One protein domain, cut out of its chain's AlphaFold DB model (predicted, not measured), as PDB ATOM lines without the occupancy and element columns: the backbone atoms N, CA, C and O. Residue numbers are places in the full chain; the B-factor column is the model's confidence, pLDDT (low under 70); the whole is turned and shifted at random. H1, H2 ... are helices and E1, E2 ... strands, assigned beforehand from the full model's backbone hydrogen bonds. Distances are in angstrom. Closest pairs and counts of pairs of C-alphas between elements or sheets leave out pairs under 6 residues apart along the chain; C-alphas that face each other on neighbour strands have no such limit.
ATOM      1  N   ARG A 177      23.418 125.251 -47.154       89.12
ATOM      2  CA  ARG A 177      22.413 124.320 -46.635       89.12
ATOM      3  C   ARG A 177      23.056 123.350 -45.664       89.12
ATOM      4  O   ARG A 177      24.109 122.797 -45.973       89.12
ATOM      5  N   LEU A 178      22.425 123.155 -44.513       87.19
ATOM      6  CA  LEU A 178      22.916 122.271 -43.464       87.19
ATOM      7  C   LEU A 178      21.817 121.290 -43.057       87.19
ATOM      8  O   LEU A 178      20.766 121.687 -42.567       87.19
ATOM      9  N   ALA A 179      22.075 119.995 -43.224       87.62
ATOM     10  CA  ALA A 179      21.191 118.960 -42.706       87.62
ATOM     11  C   ALA A 179      21.394 118.816 -41.189       87.62
ATOM     12  O   ALA A 179      22.479 118.456 -40.736       87.62
ATOM     13  N   VAL A 180      20.347 119.081 -40.412       85.19
ATOM     14  CA  VAL A 180      20.337 119.010 -38.947       85.19
ATOM     15  C   VAL A 180      19.342 117.948 -38.506       85.19
ATOM     16  O   VAL A 180      18.196 117.940 -38.950       85.19
ATOM     17  N   ASN A 181      19.763 117.056 -37.615       84.25
ATOM     18  CA  ASN A 181      18.857 116.092 -37.002       84.25
ATOM     19  C   ASN A 181      18.107 116.748 -35.831       84.25
ATOM     20  O   ASN A 181      18.709 117.113 -34.824       84.25
ATOM     21  N   VAL A 182      16.795 116.890 -35.985       84.94
ATOM     22  CA  VAL A 182      15.853 117.374 -34.977       84.94
ATOM     23  C   VAL A 182      15.022 116.174 -34.524       84.94
ATOM     24  O   VAL A 182      14.050 115.809 -35.185       84.94
ATOM     25  N   GLU A 183      15.431 115.539 -33.423       82.81
ATOM     26  CA  GLU A 183      14.706 114.420 -32.790       82.81
ATOM     27  C   GLU A 183      14.320 113.296 -33.776       82.81
ATOM     28  O   GLU A 183      13.176 112.851 -33.855       82.81
ATOM     29  N   GLY A 184      15.280 112.863 -34.597       80.25
ATOM     30  CA  GLY A 184      15.095 111.809 -35.599       80.25
ATOM     31  C   GLY A 184      14.577 112.303 -36.953       80.25
ATOM     32  O   GLY A 184      14.516 111.517 -37.898       80.25
ATOM     33  N   THR A 185      14.252 113.594 -37.086       80.88
ATOM     34  CA  THR A 185      13.844 114.210 -38.356       80.88
ATOM     35  C   THR A 185      14.958 115.086 -38.917       80.88
ATOM     36  O   THR A 185      15.435 116.001 -38.254       80.88
ATOM     37  N   ILE A 186      15.352 114.861 -40.172       83.12
ATOM     38  CA  ILE A 186      16.339 115.715 -40.844       83.12
ATOM     39  C   ILE A 186      15.669 117.014 -41.315       83.12
ATOM     40  O   ILE A 186      14.888 117.019 -42.270       83.12
ATOM     41  N   ALA A 187      16.002 118.117 -40.653       82.75
ATOM     42  CA  ALA A 187      15.699 119.475 -41.083       82.75
ATOM     43  C   ALA A 187      16.822 119.992 -41.993       82.75
ATOM     44  O   ALA A 187      17.993 119.737 -41.741       82.75
ATOM     45  N   ASP A 188      16.487 120.735 -43.046       83.25
ATOM     46  CA  ASP A 188      17.488 121.370 -43.912       83.25
ATOM     47  C   ASP A 188      17.490 122.868 -43.645       83.25
ATOM     48  O   ASP A 188      16.522 123.574 -43.945       83.25
ATOM     49  N   TYR A 189      18.557 123.316 -43.005       86.75
ATOM     50  CA  TYR A 189      18.737 124.681 -42.574       86.75
ATOM     51  C   TYR A 189      19.282 125.501 -43.729       86.75
ATOM     52  O   TYR A 189      20.356 125.200 -44.242       86.75
ATOM     53  N   GLU A 190      18.582 126.566 -44.110       91.25
ATOM     54  CA  GLU A 190      19.158 127.565 -45.005       91.25
ATOM     55  C   GLU A 190      19.921 128.596 -44.168       91.25
ATOM     56  O   GLU A 190      19.331 129.286 -43.335       91.25
ATOM     57  N   LEU A 191      21.237 128.670 -44.376       93.69
ATOM     58  CA  LEU A 191      22.134 129.601 -43.695       93.69
ATOM     59  C   LEU A 191      22.715 130.593 -44.701       93.69
ATOM     60  O   LEU A 191      23.116 130.203 -45.800       93.69
ATOM     61  N   TYR A 192      22.810 131.859 -44.312       95.00
ATOM     62  CA  TYR A 192      23.513 132.896 -45.059       95.00
ATOM     63  C   TYR A 192      24.753 133.331 -44.293       95.00
ATOM     64  O   TYR A 192      24.675 133.631 -43.100       95.00
ATOM     65  N   ASP A 193      25.902 133.304 -44.970       94.81
ATOM     66  CA  ASP A 193      27.216 133.560 -44.367       94.81
ATOM     67  C   ASP A 193      27.454 132.749 -43.081       94.81
ATOM     68  O   ASP A 193      28.084 133.223 -42.142       94.81
ATOM     69  N   GLU A 194      26.910 131.526 -43.045       93.44
ATOM     70  CA  GLU A 194      27.007 130.542 -41.948       93.44
ATOM     71  C   GLU A 194      26.324 130.943 -40.631       93.44
ATOM     72  O   GLU A 194      26.120 130.089 -39.772       93.44
ATOM     73  N   VAL A 195      25.912 132.203 -40.481       94.62
ATOM     74  CA  VAL A 195      25.441 132.754 -39.201       94.62
ATOM     75  C   VAL A 195      24.026 133.314 -39.244       94.62
ATOM     76  O   VAL A 195      23.452 133.527 -38.185       94.62
ATOM     77  N   LEU A 196      23.432 133.545 -40.416       95.31
ATOM     78  CA  LEU A 196      22.042 133.996 -40.543       95.31
ATOM     79  C   LEU A 196      21.153 132.828 -40.952       95.31
ATOM     80  O   LEU A 196      21.249 132.330 -42.068       95.31
ATOM     81  N   PHE A 197      20.280 132.394 -40.056       93.62
ATOM     82  CA  PHE A 197      19.420 131.243 -40.261       93.62
ATOM     83  C   PHE A 197      18.031 131.649 -40.749       93.62
ATOM     84  O   PHE A 197      17.365 132.458 -40.104       93.62
ATOM     85  N   HIS A 198      17.584 131.056 -41.858       92.69
ATOM     86  CA  HIS A 198      16.265 131.278 -42.444       92.69
ATOM     87  C   HIS A 198      15.349 130.062 -42.240       92.69
ATOM     88  O   HIS A 198      15.442 129.041 -42.930       92.69
ATOM     89  N   VAL A 199      14.424 130.197 -41.287       85.06
ATOM     90  CA  VAL A 199      13.454 129.159 -40.907       85.06
ATOM     91  C   VAL A 199      12.406 128.945 -41.996       85.06
ATOM     92  O   VAL A 199      11.984 127.807 -42.189       85.06
ATOM     93  N   GLY A 200      11.996 129.982 -42.736       70.12
ATOM     94  CA  GLY A 200      11.056 129.875 -43.857       70.12
ATOM     95  C   GLY A 200      11.462 128.778 -44.836       70.12
ATOM     96  O   GLY A 200      10.701 127.841 -45.076       70.12
ATOM     97  N   GLY A 201      12.720 128.794 -45.284       61.19
ATOM     98  CA  GLY A 201      13.290 127.752 -46.147       61.19
ATOM     99  C   GLY A 201      13.159 126.327 -45.585       61.19
ATOM    100  O   GLY A 201      12.854 125.390 -46.331       61.19
ATOM    101  N   ALA A 202      13.315 126.162 -44.270       56.09
ATOM    102  CA  ALA A 202      13.135 124.882 -43.583       56.09
ATOM    103  C   ALA A 202      11.648 124.520 -43.369       56.09
ATOM    104  O   ALA A 202      11.282 123.341 -43.392       56.09
ATOM    105  N   SER A 203      10.782 125.521 -43.189       55.44
ATOM    106  CA  SER A 203       9.373 125.365 -42.808       55.44
ATOM    107  C   SER A 203       8.391 125.225 -43.982       55.44
ATOM    108  O   SER A 203       7.255 124.795 -43.787       55.44
ATOM    109  N   TYR A 204       8.819 125.484 -45.221       57.38
ATOM    110  CA  TYR A 204       8.011 125.212 -46.423       57.38
ATOM    111  C   TYR A 204       8.026 123.736 -46.878       57.38
ATOM    112  O   TYR A 204       7.369 123.384 -47.863       57.38
ATOM    113  N   ARG A 205       8.741 122.841 -46.178       61.72
ATOM    114  CA  ARG A 205       8.781 121.398 -46.496       61.72
ATOM    115  C   ARG A 205       7.519 120.668 -46.032       61.72
ATOM    116  O   ARG A 205       6.851 121.086 -45.094       61.72
ATOM    117  N   SER A 206       7.197 119.540 -46.669       60.69
ATOM    118  CA  SER A 206       5.980 118.756 -46.391       60.69
ATOM    119  C   SER A 206       5.801 118.402 -44.908       60.69
ATOM    120  O   SER A 206       4.698 118.556 -44.389       60.69
ATOM    121  N   GLY A 207       6.878 118.010 -44.216       60.94
ATOM    122  CA  GLY A 207       6.866 117.698 -42.779       60.94
ATOM    123  C   GLY A 207       6.651 118.915 -41.873       60.94
ATOM    124  O   GLY A 207       6.039 118.794 -40.818       60.94
ATOM    125  N   ALA A 208       7.039 120.109 -42.320       62.91
ATOM    126  CA  ALA A 208       6.898 121.336 -41.547       62.91
ATOM    127  C   ALA A 208       5.480 121.905 -41.483       62.91
ATOM    128  O   ALA A 208       5.205 122.861 -40.755       62.91
ATOM    129  N   LYS A 209       4.545 121.271 -42.190       68.31
ATOM    130  CA  LYS A 209       3.124 121.585 -42.089       68.31
ATOM    131  C   LYS A 209       2.505 121.068 -40.788       68.31
ATOM    132  O   LYS A 209       1.486 121.617 -40.368       68.31
ATOM    133  N   THR A 210       3.096 120.075 -40.118       81.25
ATOM    134  CA  THR A 210       2.563 119.567 -38.842       81.25
ATOM    135  C   THR A 210       2.895 120.518 -37.689       81.25
ATOM    136  O   THR A 210       3.904 121.227 -37.719       81.25
ATOM    137  N   ALA A 211       2.013 120.587 -36.690       83.88
ATOM    138  CA  ALA A 211       2.252 121.388 -35.488       83.88
ATOM    139  C   ALA A 211       3.429 120.821 -34.677       83.88
ATOM    140  O   ALA A 211       4.307 121.571 -34.257       83.88
ATOM    141  N   ASP A 212       3.509 119.491 -34.562       85.88
ATOM    142  CA  ASP A 212       4.578 118.812 -33.828       85.88
ATOM    143  C   ASP A 212       5.965 119.099 -34.396       85.88
ATOM    144  O   ASP A 212       6.867 119.452 -33.640       85.88
ATOM    145  N   TYR A 213       6.146 119.032 -35.720       84.00
ATOM    146  CA  TYR A 213       7.444 119.354 -36.311       84.00
ATOM    147  C   TYR A 213       7.819 120.821 -36.084       84.00
ATOM    148  O   TYR A 213       8.973 121.117 -35.786       84.00
ATOM    149  N   ARG A 214       6.862 121.754 -36.195       85.19
ATOM    150  CA  ARG A 214       7.118 123.181 -35.935       85.19
ATOM    151  C   ARG A 214       7.556 123.419 -34.492       85.19
ATOM    152  O   ARG A 214       8.496 124.184 -34.269       85.19
ATOM    153  N   ARG A 215       6.927 122.728 -33.539       88.06
ATOM    154  CA  ARG A 215       7.320 122.747 -32.127       88.06
ATOM    155  C   ARG A 215       8.724 122.177 -31.933       88.06
ATOM    156  O   ARG A 215       9.566 122.884 -31.395       88.06
ATOM    157  N   LEU A 216       9.007 120.977 -32.450       89.31
ATOM    158  CA  LEU A 216      10.326 120.331 -32.352       89.31
ATOM    159  C   LEU A 216      11.442 121.179 -32.972       89.31
ATOM    160  O   LEU A 216      12.486 121.380 -32.357       89.31
ATOM    161  N   LEU A 217      11.209 121.721 -34.170       88.81
ATOM    162  CA  LEU A 217      12.160 122.601 -34.843       88.81
ATOM    163  C   LEU A 217      12.425 123.851 -34.004       88.81
ATOM    164  O   LEU A 217      13.576 124.234 -33.819       88.81
ATOM    165  N   SER A 218      11.377 124.474 -33.466       90.44
ATOM    166  CA  SER A 218      11.559 125.632 -32.598       90.44
ATOM    167  C   SER A 218      12.276 125.281 -31.296       90.44
ATOM    168  O   SER A 218      13.152 126.031 -30.874       90.44
ATOM    169  N   ASP A 219      11.929 124.177 -30.638       91.62
ATOM    170  CA  ASP A 219      12.595 123.720 -29.413       91.62
ATOM    171  C   ASP A 219      14.082 123.507 -29.653       91.62
ATOM    172  O   ASP A 219      14.900 124.053 -28.913       91.62
ATOM    173  N   HIS A 220      14.433 122.850 -30.757       91.88
ATOM    174  CA  HIS A 220      15.819 122.719 -31.177       91.88
ATOM    175  C   HIS A 220      16.490 124.083 -31.382       91.88
ATOM    176  O   HIS A 220      17.552 124.321 -30.821       91.88
ATOM    177  N   ILE A 221      15.882 125.014 -32.127       92.50
ATOM    178  CA  ILE A 221      16.481 126.341 -32.360       92.50
ATOM    179  C   ILE A 221      16.728 127.078 -31.039       92.50
ATOM    180  O   ILE A 221      17.784 127.682 -30.842       92.50
ATOM    181  N   TRP A 222      15.754 127.038 -30.132       94.31
ATOM    182  CA  TRP A 222      15.851 127.716 -28.847       94.31
ATOM    183  C   TRP A 222      16.940 127.120 -27.958       94.31
ATOM    184  O   TRP A 222      17.744 127.873 -27.410       94.31
ATOM    185  N   ASN A 223      16.998 125.793 -27.865       93.69
ATOM    186  CA  ASN A 223      17.984 125.089 -27.051       93.69
ATOM    187  C   ASN A 223      19.399 125.201 -27.626       93.69
ATOM    188  O   ASN A 223      20.348 125.380 -26.870       93.69
ATOM    189  N   THR A 224      19.542 125.140 -28.950       92.94
ATOM    190  CA  THR A 224      20.852 125.154 -29.608       92.94
ATOM    191  C   THR A 224      21.440 126.564 -29.705       92.94
ATOM    192  O   THR A 224      22.637 126.729 -29.491       92.94
ATOM    193  N   TYR A 225      20.627 127.585 -30.013       93.69
ATOM    194  CA  TYR A 225      21.152 128.912 -30.384       93.69
ATOM    195  C   TYR A 225      20.689 130.066 -29.495       93.69
ATOM    196  O   TYR A 225      21.367 131.087 -29.436       93.69
ATOM    197  N   LEU A 226      19.530 129.965 -28.836       94.50
ATOM    198  CA  LEU A 226      18.896 131.124 -28.183       94.50
ATOM    199  C   LEU A 226      18.918 131.072 -26.650       94.50
ATOM    200  O   LEU A 226      18.291 131.920 -26.014       94.50
ATOM    201  N   GLY A 227      19.656 130.120 -26.072       90.19
ATOM    202  CA  GLY A 227      19.864 130.007 -24.627       90.19
ATOM    203  C   GLY A 227      18.788 129.223 -23.871       90.19
ATOM    204  O   GLY A 227      18.709 129.355 -22.657       90.19
TER     205      GLY A 227
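What this domain is: This is residues 177 to 227 of the 236 residues of an uncharacterized protein of Mesorhizobium sp (UniProt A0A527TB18). A small three-stranded sheet, a long hairpin of E1 and E2 with short E3 folded back on the far end of E2, has the long helix H3 slantwise over it. Two short helices, H1 and H2, bridge sheet and H3, whose end sticks out with residues 222 to 227. The 51 printed residues run E1 E2 E3 H1 H2 H3, with the antiparallel order E1 - E2 - E3, in the mixed class, helices and strands. The whole is compact, radius of gyration of the C-alphas 10.3 A, spanning 29 by 24 by 16 A.

How they stand to each other: Begin at E2, residues 185 to 192, the inner strand of a meander, each strand the antiparallel neighbour of the one before. Its hairpin with E1, residues 177 to 182, has N 180 and O 187 within hydrogen-bond range at 2.8 A. Its hairpin with E3, residues 196 to 198, has N 198 and O 190 within range at 2.9 A. H3, residues 211 to 225, is on one face, making two layers, helix and sheet; its height over the sheet is 8.7 A. It lies over E2, slantwise at 53 degrees on the local plane; the closest C-alphas are those of Ala 187 and Leu 217, 7.8 A. H1, residues 199 to 203, is on the sheet, only just over none of its strands, with 2 C-alphas falling on E2. H2, residues 206 to 209, is close to but not clearly touching H3, with C-alphas 208 and 214 closest at 5.9 A. In H1 and H3 every O i to N i+4 pair is within hydrogen-bond range; H2 is too short for one.

Where its parts are: Find C-alpha 177 at (22.413, 124.320, -46.635), where E1 begins and runs 15.1 A. E2 runs 22.1 A. H3 runs 21.0 A to C-alpha 225 at (21.152, 128.912, -30.384).

The domain as a whole: Look at C-alphas 193 and 211, the two farthest apart, 29.2 A. The printed part has no cut, and its links are tight. Residues 201 to 209 have pLDDT under 70.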